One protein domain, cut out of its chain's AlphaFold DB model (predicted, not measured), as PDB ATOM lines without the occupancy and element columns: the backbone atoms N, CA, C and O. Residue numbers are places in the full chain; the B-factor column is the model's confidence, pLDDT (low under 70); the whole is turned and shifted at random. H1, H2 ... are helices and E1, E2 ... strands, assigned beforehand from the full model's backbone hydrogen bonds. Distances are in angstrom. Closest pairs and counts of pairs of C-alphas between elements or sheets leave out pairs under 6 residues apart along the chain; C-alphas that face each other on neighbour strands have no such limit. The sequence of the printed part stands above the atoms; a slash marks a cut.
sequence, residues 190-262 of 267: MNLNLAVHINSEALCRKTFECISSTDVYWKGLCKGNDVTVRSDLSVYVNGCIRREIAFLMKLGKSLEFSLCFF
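What this domain is: This is residues 190 to 262 of the 267 residues of an uncharacterized protein of Ordospora colligata OC4 (UniProt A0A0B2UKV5). A strongly twisted sheet of four strands is built round the hairpin of E2 and E3; H2 and H3 fold into a helical hairpin near E4, and small H1 grazes the sheet. The 73 printed residues hold three named helices and four named strands, in the order E1 H1 E2 E3 E4 H2 H3. The sheet, E1 E2 E3 E4, is mixed; the class is mixed, helices and strands. The whole is compact and rounded, with a radius of gyration of the C-alphas of 10.8 A and spans of 29 by 22 by 19 A.

Where its parts are: Find C-alpha 216 at (20.037, -1.967, -39.272); from there E2, residues 216 to 222, runs 18.3 A. E3, residues 225 to 230, is 16.1 A long; E4 is residues 235 to 237 and E1 residues 190 to 193. H1 is residues 205 to 209, H2 243 to 250, and H3, 255 to 262, ends at C-alpha 262 (41.586, -2.490, -52.357).

How they stand to each other: Look within hydrogen-bond range at N 220 and O 227, 3.0 A, in E2 and E3, and N 228 and O 236, 2.8 A, in E3 and E4: E2 E3 E4 is a meander, each strand the antiparallel neighbour of the one before. E1 is parallel to E2, with N 217 and O 192 at 3.1 A; E1, H1, E2 is a strand-helix-strand unit, parallel neighbours with a helix between, its crossover right-handed. H2 touches H3, closest at the C-alphas of Ile 245 and Ser 258, 5.4 A, at a steep tilt of 43 degrees, opposite ways. H2 and H3 only graze the sheet. Every O i to N i+4 pair is within range in H1 and H2, 3 of 4 in H3.

The domain as a whole: The C-alphas farthest apart, of Met 190 and Phe 261, are 31.8 A apart. The printed part has no cut; the link E1 to H1 is long. Residues 190 to 191, 210 to 215 and 262 have pLDDT under 70.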
ATOM      1  N   MET A 190      11.554  -3.124 -42.149       48.94
ATOM      2  CA  MET A 190      11.983  -1.743 -41.952       48.94
ATOM      3  C   MET A 190      13.355  -1.743 -41.288       48.94
ATOM      4  O   MET A 190      13.454  -2.063 -40.110       48.94
ATOM      5  N   ASN A 191      14.398  -1.374 -42.036       65.56
ATOM      6  CA  ASN A 191      15.735  -1.244 -41.470       65.56
ATOM      7  C   ASN A 191      16.134   0.229 -41.328       65.56
ATOM      8  O   ASN A 191      15.904   1.021 -42.245       65.56
ATOM      9  N   LEU A 192      16.782   0.586 -40.219       72.00
ATOM     10  CA  LEU A 192      17.349   1.920 -39.995       72.00
ATOM     11  C   LEU A 192      18.619   2.107 -40.841       72.00
ATOM     12  O   LEU A 192      19.545   1.294 -40.745       72.00
ATOM     13  N   ASN A 193      18.681   3.184 -41.633       78.62
ATOM     14  CA  ASN A 193      19.871   3.565 -42.392       78.62
ATOM     15  C   ASN A 193      20.844   4.381 -41.535       78.62
ATOM     16  O   ASN A 193      20.712   5.590 -41.352       78.62
ATOM     17  N   LEU A 194      21.911   3.728 -41.098       78.50
ATOM     18  CA  LEU A 194      22.976   4.332 -40.312       78.50
ATOM     19  C   LEU A 194      23.766   5.414 -41.058       78.50
ATOM     20  O   LEU A 194      24.435   6.206 -40.402       78.50
ATOM     21  N   ALA A 195      23.700   5.496 -42.390       80.88
ATOM     22  CA  ALA A 195      24.465   6.490 -43.146       80.88
ATOM     23  C   ALA A 195      24.026   7.938 -42.892       80.88
ATOM     24  O   ALA A 195      24.818   8.856 -43.093       80.88
ATOM     25  N   VAL A 196      22.801   8.147 -42.400       74.56
ATOM     26  CA  VAL A 196      22.313   9.473 -41.988       74.56
ATOM     27  C   VAL A 196      23.003   9.950 -40.701       74.56
ATOM     28  O   VAL A 196      23.087  11.146 -40.433       74.56
ATOM     29  N   HIS A 197      23.530   9.019 -39.901       72.50
ATOM     30  CA  HIS A 197      24.068   9.299 -38.568       72.50
ATOM     31  C   HIS A 197      25.568   9.009 -38.436       72.50
ATOM     32  O   HIS A 197      26.224   9.545 -37.545       72.50
ATOM     33  N   ILE A 198      26.114   8.147 -39.294       75.69
ATOM     34  CA  ILE A 198      27.478   7.624 -39.221       75.69
ATOM     35  C   ILE A 198      28.133   7.793 -40.588       75.69
ATOM     36  O   ILE A 198      27.632   7.290 -41.592       75.69
ATOM     37  N   ASN A 199      29.284   8.461 -40.635       82.06
ATOM     38  CA  ASN A 199      30.078   8.540 -41.857       82.06
ATOM     39  C   ASN A 199      30.768   7.193 -42.163       82.06
ATOM     40  O   ASN A 199      30.925   6.331 -41.297       82.06
ATOM     41  N   SER A 200      31.204   7.004 -43.409       85.94
ATOM     42  CA  SER A 200      31.873   5.754 -43.808       85.94
ATOM     43  C   SER A 200      33.200   5.505 -43.067       85.94
ATOM     44  O   SER A 200      33.600   4.356 -42.880       85.94
ATOM     45  N   GLU A 201      33.858   6.557 -42.582       86.31
ATOM     46  CA  GLU A 201      35.136   6.478 -41.861       86.31
ATOM     47  C   GLU A 201      34.977   5.894 -40.447       86.31
ATOM     48  O   GLU A 201      35.845   5.164 -39.968       86.31
ATOM     49  N   ALA A 202      33.858   6.182 -39.777       77.62
ATOM     50  CA  ALA A 202      33.557   5.706 -38.427       77.62
ATOM     51  C   ALA A 202      32.794   4.371 -38.414       77.62
ATOM     52  O   ALA A 202      32.659   3.742 -37.360       77.62
ATOM     53  N   LEU A 203      32.284   3.919 -39.563       85.38
ATOM     54  CA  LEU A 203      31.545   2.665 -39.657       85.38
ATOM     55  C   LEU A 203      32.493   1.465 -39.559       85.38
ATOM     56  O   LEU A 203      33.272   1.208 -40.471       85.38
ATOM     57  N   CYS A 204      32.389   0.681 -38.489       86.00
ATOM     58  CA  CYS A 204      33.164  -0.547 -38.298       86.00
ATOM     59  C   CYS A 204      32.329  -1.625 -37.594       86.00
ATOM     60  O   CYS A 204      31.176  -1.399 -37.226       86.00
ATOM     61  N   ARG A 205      32.917  -2.803 -37.350       85.81
ATOM     62  CA  ARG A 205      32.261  -3.883 -36.592       85.81
ATOM     63  C   ARG A 205      31.699  -3.428 -35.246       85.81
ATOM     64  O   ARG A 205      30.560  -3.758 -34.943       85.81
ATOM     65  N   LYS A 206      32.458  -2.640 -34.475       80.44
ATOM     66  CA  LYS A 206      32.009  -2.153 -33.159       80.44
ATOM     67  C   LYS A 206      30.727  -1.329 -33.266       80.44
ATOM     68  O   LYS A 206      29.882  -1.417 -32.390       80.44
ATOM     69  N   THR A 207      30.559  -0.575 -34.354       76.56
ATOM     70  CA  THR A 207      29.340   0.198 -34.621       76.56
ATOM     71  C   THR A 207      28.108  -0.707 -34.683       76.56
ATOM     72  O   THR A 207      27.092  -0.370 -34.091       76.56
ATOM     73  N   PHE A 208      28.215  -1.863 -35.349       75.31
ATOM     74  CA  PHE A 208      27.133  -2.848 -35.433       75.31
ATOM     75  C   PHE A 208      26.981  -3.673 -34.150       75.31
ATOM     76  O   PHE A 208      25.861  -3.961 -33.762       75.31
ATOM     77  N   GLU A 209      28.066  -4.004 -33.442       73.44
ATOM     78  CA  GLU A 209      27.987  -4.704 -32.143       73.44
ATOM     79  C   GLU A 209      27.264  -3.877 -31.071       73.44
ATOM     80  O   GLU A 209      26.581  -4.436 -30.217       73.44
ATOM     81  N   CYS A 210      27.373  -2.546 -31.124       66.25
ATOM     82  CA  CYS A 210      26.620  -1.653 -30.244       66.25
ATOM     83  C   CYS A 210      25.113  -1.624 -30.551       66.25
ATOM     84  O   CYS A 210      24.350  -1.089 -29.750       66.25
ATOM     85  N   ILE A 211      24.681  -2.165 -31.693       65.31
ATOM     86  CA  ILE A 211      23.296  -2.140 -32.155       65.31
ATOM     87  C   ILE A 211      22.776  -3.577 -32.143       65.31
ATOM     88  O   ILE A 211      22.998  -4.351 -33.065       65.31
ATOM     89  N   SER A 212      22.070  -3.947 -31.078       52.59
ATOM     90  CA  SER A 212      21.583  -5.315 -30.846       52.59
ATOM     91  C   SER A 212      20.465  -5.781 -31.794       52.59
ATOM     92  O   SER A 212      19.973  -6.897 -31.646       52.59
ATOM     93  N   SER A 213      20.040  -4.958 -32.757       57.81
ATOM     94  CA  SER A 213      18.915  -5.256 -33.647       57.81
ATOM     95  C   SER A 213      19.362  -5.795 -35.005       57.81
ATOM     96  O   SER A 213      20.230  -5.217 -35.660       57.81
ATOM     97  N   THR A 214      18.670  -6.830 -35.483       56.00
ATOM     98  CA  THR A 214      18.760  -7.370 -36.852       56.00
ATOM     99  C   THR A 214      18.409  -6.353 -37.941       56.00
ATOM    100  O   THR A 214      18.767  -6.569 -39.100       56.00
ATOM    101  N   ASP A 215      17.807  -5.223 -37.558       67.31
ATOM    102  CA  ASP A 215      17.095  -4.325 -38.464       67.31
ATOM    103  C   ASP A 215      17.872  -3.034 -38.779       67.31
ATOM    104  O   ASP A 215      17.314  -1.944 -38.893       67.31
ATOM    105  N   VAL A 216      19.201  -3.115 -38.885       74.25
ATOM    106  CA  VAL A 216      20.037  -1.967 -39.272       74.25
ATOM    107  C   VAL A 216      20.918  -2.270 -40.466       74.25
ATOM    108  O   VAL A 216      21.364  -3.393 -40.699       74.25
ATOM    109  N   TYR A 217      21.200  -1.225 -41.226       83.69
ATOM    110  CA  TYR A 217      22.143  -1.256 -42.328       83.69
ATOM    111  C   TYR A 217      22.747   0.133 -42.497       83.69
ATOM    112  O   TYR A 217      22.247   1.119 -41.972       83.69
ATOM    113  N   TRP A 218      23.831   0.228 -43.242       87.62
ATOM    114  CA  TRP A 218      24.422   1.493 -43.638       87.62
ATOM    115  C   TRP A 218      24.380   1.570 -45.157       87.62
ATOM    116  O   TRP A 218      24.869   0.657 -45.815       87.62
ATOM    117  N   LYS A 219      23.797   2.621 -45.734       89.19
ATOM    118  CA  LYS A 219      23.804   2.841 -47.183       89.19
ATOM    119  C   LYS A 219      24.068   4.291 -47.523       89.19
ATOM    120  O   LYS A 219      23.257   5.160 -47.209       89.19
ATOM    121  N   GLY A 220      25.161   4.520 -48.232       87.88
ATOM    122  CA  GLY A 220      25.565   5.841 -48.676       87.88
ATOM    123  C   GLY A 220      26.606   5.779 -49.782       87.88
ATOM    124  O   GLY A 220      27.101   4.709 -50.146       87.88
ATOM    125  N   LEU A 221      26.947   6.953 -50.302       88.75
ATOM    126  CA  LEU A 221      28.005   7.105 -51.290       88.75
ATOM    127  C   LEU A 221      29.367   7.138 -50.593       88.75
ATOM    128  O   LEU A 221      29.585   7.930 -49.676       88.75
ATOM    129  N   CYS A 222      30.304   6.312 -51.053       87.44
ATOM    130  CA  CYS A 222      31.699   6.345 -50.624       87.44
ATOM    131  C   CYS A 222      32.603   6.349 -51.858       87.44
ATOM    132  O   CYS A 222      32.519   5.454 -52.700       87.44
ATOM    133  N   LYS A 223      33.439   7.387 -51.994       84.38
ATOM    134  CA  LYS A 223      34.323   7.596 -53.157       84.38
ATOM    135  C   LYS A 223      33.613   7.457 -54.516       84.38
ATOM    136  O   LYS A 223      34.146   6.869 -55.450       84.38
ATOM    137  N   GLY A 224      32.382   7.959 -54.607       85.62
ATOM    138  CA  GLY A 224      31.567   7.890 -55.825       85.62
ATOM    139  C   GLY A 224      30.895   6.540 -56.095       85.62
ATOM    140  O   GLY A 224      30.185   6.427 -57.086       85.62
ATOM    141  N   ASN A 225      31.071   5.540 -55.228       87.94
ATOM    142  CA  ASN A 225      30.371   4.261 -55.323       87.94
ATOM    143  C   ASN A 225      29.196   4.204 -54.344       87.94
ATOM    144  O   ASN A 225      29.311   4.669 -53.207       87.94
ATOM    145  N   ASP A 226      28.103   3.568 -54.757       89.06
ATOM    146  CA  ASP A 226      26.991   3.232 -53.870       89.06
ATOM    147  C   ASP A 226      27.385   2.046 -52.999       89.06
ATOM    148  O   ASP A 226      27.577   0.930 -53.487       89.06
ATOM    149  N   VAL A 227      27.500   2.271 -51.694       91.25
ATOM    150  CA  VAL A 227      27.926   1.242 -50.751       91.25
ATOM    151  C   VAL A 227      26.795   0.934 -49.788       91.25
ATOM    152  O   VAL A 227      26.177   1.828 -49.220       91.25
ATOM    153  N   THR A 228      26.512  -0.352 -49.604       91.19
ATOM    154  CA  THR A 228      25.544  -0.858 -48.630       91.19
ATOM    155  C   THR A 228      26.216  -1.887 -47.731       91.19
ATOM    156  O   THR A 228      26.746  -2.880 -48.221       91.19
ATOM    157  N   VAL A 229      26.169  -1.682 -46.419       89.31
ATOM    158  CA  VAL A 229      26.636  -2.623 -45.397       89.31
ATOM    159  C   VAL A 229      25.436  -3.101 -44.600       89.31
ATOM    160  O   VAL A 229      24.686  -2.283 -44.074       89.31
ATOM    161  N   ARG A 230      25.228  -4.410 -44.503       87.56
ATOM    162  CA  ARG A 230      24.141  -4.986 -43.697       87.56
ATOM    163  C   ARG A 230      24.603  -5.276 -42.267       87.56
ATOM    164  O   ARG A 230      25.800  -5.272 -41.987       87.56
ATOM    165  N   SER A 231      23.653  -5.561 -41.379       81.81
ATOM    166  CA  SER A 231      23.894  -5.913 -39.971       81.81
ATOM    167  C   SER A 231      24.856  -7.095 -39.773       81.81
ATOM    168  O   SER A 231      25.628  -7.108 -38.820       81.81
ATOM    169  N   ASP A 232      24.897  -8.047 -40.709       85.50
ATOM    170  CA  ASP A 232      25.837  -9.181 -40.722       85.50
ATOM    171  C   ASP A 232      27.252  -8.829 -41.238       85.50
ATOM    172  O   ASP A 232      28.095  -9.713 -41.454       85.50
ATOM    173  N   LEU A 233      27.510  -7.535 -41.455       88.44
ATOM    174  CA  LEU A 233      28.731  -6.972 -42.031       88.44
ATOM    175  C   LEU A 233      28.993  -7.416 -43.477       88.44
ATOM    176  O   LEU A 233      30.126  -7.319 -43.955       88.44
ATOM    177  N   SER A 234      27.983  -7.911 -44.198       89.81
ATOM    178  CA  SER A 234      28.087  -8.074 -45.648       89.81
ATOM    179  C   SER A 234      28.119  -6.704 -46.326       89.81
ATOM    180  O   SER A 234      27.335  -5.813 -45.996       89.81
ATOM    181  N   VAL A 235      29.050  -6.531 -47.269       91.25
ATOM    182  CA  VAL A 235      29.289  -5.258 -47.962       91.25
ATOM    183  C   VAL A 235      28.977  -5.413 -49.440       91.25
ATOM    184  O   VAL A 235      29.495  -6.317 -50.097       91.25
ATOM    185  N   TYR A 236      28.162  -4.506 -49.960       91.56
ATOM    186  CA  TYR A 236      27.785  -4.400 -51.360       91.56
ATOM    187  C   TYR A 236      28.285  -3.069 -51.909       91.56
ATOM    188  O   TYR A 236      28.039  -2.030 -51.307       91.56
ATOM    189  N   VAL A 237      28.964  -3.100 -53.053       91.31
ATOM    190  CA  VAL A 237      29.448  -1.916 -53.773       91.31
ATOM    191  C   VAL A 237      28.827  -1.938 -55.162       91.31
ATOM    192  O   VAL A 237      28.982  -2.923 -55.884       91.31
ATOM    193  N   ASN A 238      28.080  -0.890 -55.506       89.25
ATOM    194  CA  ASN A 238      27.269  -0.781 -56.721       89.25
ATOM    195  C   ASN A 238      26.366  -2.016 -56.931       89.25
ATOM    196  O   ASN A 238      26.240  -2.544 -58.031       89.25
ATOM    197  N   GLY A 239      25.784  -2.526 -55.838       85.50
ATOM    198  CA  GLY A 239      24.917  -3.710 -55.833       85.50
ATOM    199  C   GLY A 239      25.637  -5.067 -55.806       85.50
ATOM    200  O   GLY A 239      24.989  -6.084 -55.564       85.50
ATOM    201  N   CYS A 240      26.960  -5.118 -55.976       87.62
ATOM    202  CA  CYS A 240      27.729  -6.366 -55.967       87.62
ATOM    203  C   CYS A 240      28.374  -6.634 -54.605       87.62
ATOM    204  O   CYS A 240      29.019  -5.755 -54.038       87.62
ATOM    205  N   ILE A 241      28.261  -7.866 -54.097       91.38
ATOM    206  CA  ILE A 241      28.916  -8.253 -52.841       91.38
ATOM    207  C   ILE A 241      30.447  -8.221 -52.982       91.38
ATOM    208  O   ILE A 241      31.007  -8.778 -53.926       91.38
ATOM    209  N   ARG A 242      31.129  -7.600 -52.019       93.00
ATOM    210  CA  ARG A 242      32.594  -7.525 -51.928       93.00
ATOM    211  C   ARG A 242      33.055  -8.270 -50.681       93.00
ATOM    212  O   ARG A 242      33.035  -7.736 -49.570       93.00
ATOM    213  N   ARG A 243      33.416  -9.545 -50.854       91.75
ATOM    214  CA  ARG A 243      33.722 -10.468 -49.744       91.75
ATOM    215  C   ARG A 243      34.970 -10.052 -48.972       91.75
ATOM    216  O   ARG A 243      35.038 -10.250 -47.764       91.75
ATOM    217  N   GLU A 244      35.926  -9.443 -49.656       91.19
ATOM    218  CA  GLU A 244      37.207  -9.009 -49.110       91.19
ATOM    219  C   GLU A 244      37.020  -7.805 -48.174       91.19
ATOM    220  O   GLU A 244      37.562  -7.770 -47.070       91.19
ATOM    221  N   ILE A 245      36.167  -6.856 -48.569       92.12
ATOM    222  CA  ILE A 245      35.792  -5.701 -47.741       92.12
ATOM    223  C   ILE A 245      34.995  -6.172 -46.524       92.12
ATOM    224  O   ILE A 245      35.299  -5.781 -45.399       92.12
ATOM    225  N   ALA A 246      34.028  -7.074 -46.730       91.69
ATOM    226  CA  ALA A 246      33.273  -7.680 -45.637       91.69
ATOM    227  C   ALA A 246      34.192  -8.398 -44.632       91.69
ATOM    228  O   ALA A 246      33.974  -8.314 -43.424       91.69
ATOM    229  N   PHE A 247      35.249  -9.068 -45.102       93.44
ATOM    230  CA  PHE A 247      36.251  -9.687 -44.236       93.44
ATOM    231  C   PHE A 247      37.004  -8.651 -43.385       93.44
ATOM    232  O   PHE A 247      37.069  -8.807 -42.165       93.44
ATOM    233  N   LEU A 248      37.511  -7.566 -43.981       92.00
ATOM    234  CA  LEU A 248      38.197  -6.503 -43.231       92.00
ATOM    235  C   LEU A 248      37.277  -5.811 -42.217       92.00
ATOM    236  O   LEU A 248      37.684  -5.570 -41.077       92.00
ATOM    237  N   MET A 249      36.020  -5.562 -42.588       89.94
ATOM    238  CA  MET A 249      35.024  -5.031 -41.660       89.94
ATOM    239  C   MET A 249      34.779  -5.986 -40.493       89.94
ATOM    240  O   MET A 249      34.754  -5.543 -39.349       89.94
ATOM    241  N   LYS A 250      34.690  -7.300 -40.741       90.69
ATOM    242  CA  LYS A 250      34.574  -8.330 -39.689       90.69
ATOM    243  C   LYS A 250      35.797  -8.397 -38.769       90.69
ATOM    244  O   LYS A 250      35.649  -8.780 -37.609       90.69
ATOM    245  N   LEU A 251      36.971  -7.969 -39.235       89.88
ATOM    246  CA  LEU A 251      38.169  -7.764 -38.409       89.88
ATOM    247  C   LEU A 251      38.169  -6.430 -37.638       89.88
ATOM    248  O   LEU A 251      39.112  -6.143 -36.903       89.88
ATOM    249  N   GLY A 252      37.129  -5.610 -37.788       88.31
ATOM    250  CA  GLY A 252      36.970  -4.343 -37.077       88.31
ATOM    251  C   GLY A 252      37.609  -3.139 -37.759       88.31
ATOM    252  O   GLY A 252      37.728  -2.092 -37.125       88.31
ATOM    253  N   LYS A 253      38.011  -3.251 -39.030       90.81
ATOM    254  CA  LYS A 253      38.453  -2.088 -39.811       90.81
ATOM    255  C   LYS A 253      37.263  -1.204 -40.182       90.81
ATOM    256  O   LYS A 253      36.139  -1.697 -40.307       90.81
ATOM    257  N   SER A 254      37.507   0.098 -40.338       89.31
ATOM    258  CA  SER A 254      36.474   1.007 -40.835       89.31
ATOM    259  C   SER A 254      36.132   0.710 -42.293       89.31
ATOM    260  O   SER A 254      36.952   0.146 -43.027       89.31
ATOM    261  N   LEU A 255      34.922   1.070 -42.720       89.38
ATOM    262  CA  LEU A 255      34.464   0.866 -44.091       89.38
ATOM    263  C   LEU A 255      35.349   1.630 -45.079       89.38
ATOM    264  O   LEU A 255      35.783   1.042 -46.066       89.38
ATOM    265  N   GLU A 256      35.668   2.894 -44.794       88.75
ATOM    266  CA  GLU A 256      36.548   3.681 -45.662       88.75
ATOM    267  C   GLU A 256      37.932   3.034 -45.807       88.75
ATOM    268  O   GLU A 256      38.369   2.788 -46.930       88.75
ATOM    269  N   PHE A 257      38.590   2.662 -44.699       87.19
ATOM    270  CA  PHE A 257      39.872   1.950 -44.751       87.19
ATOM    271  C   PHE A 257      39.756   0.668 -45.579       87.19
ATOM    272  O   PHE A 257      40.609   0.378 -46.416       87.19
ATOM    273  N   SER A 258      38.683  -0.092 -45.353       90.12
ATOM    274  CA  SER A 258      38.450  -1.356 -46.043       90.12
ATOM    275  C   SER A 258      38.277  -1.150 -47.546       90.12
ATOM    276  O   SER A 258      38.766  -1.972 -48.304       90.12
ATOM    277  N   LEU A 259      37.645  -0.060 -47.990       87.00
ATOM    278  CA  LEU A 259      37.544   0.312 -49.406       87.00
ATOM    279  C   LEU A 259      38.901   0.774 -49.969       87.00
ATOM    280  O   LEU A 259      39.343   0.276 -51.003       87.00
ATOM    281  N   CYS A 260      39.608   1.664 -49.261       83.06
ATOM    282  CA  CYS A 260      40.917   2.189 -49.670       83.06
ATOM    283  C   CYS A 260      41.976   1.102 -49.871       83.06
ATOM    284  O   CYS A 260      42.783   1.207 -50.794       83.06
ATOM    285  N   PHE A 261      41.971   0.079 -49.012       78.88
ATOM    286  CA  PHE A 261      42.933  -1.020 -49.057       78.88
ATOM    287  C   PHE A 261      42.888  -1.784 -50.389       78.88
ATOM    288  O   PHE A 261      43.904  -2.324 -50.816       78.88
ATOM    289  N   PHE A 262      41.738  -1.801 -51.072       69.38
ATOM    290  CA  PHE A 262      41.586  -2.490 -52.357       69.38
ATOM    291  C   PHE A 262      41.654  -1.564 -53.567       69.38
ATOM    292  O   PHE A 262      42.083  -2.008 -54.627       69.38
TER     293      PHE A 262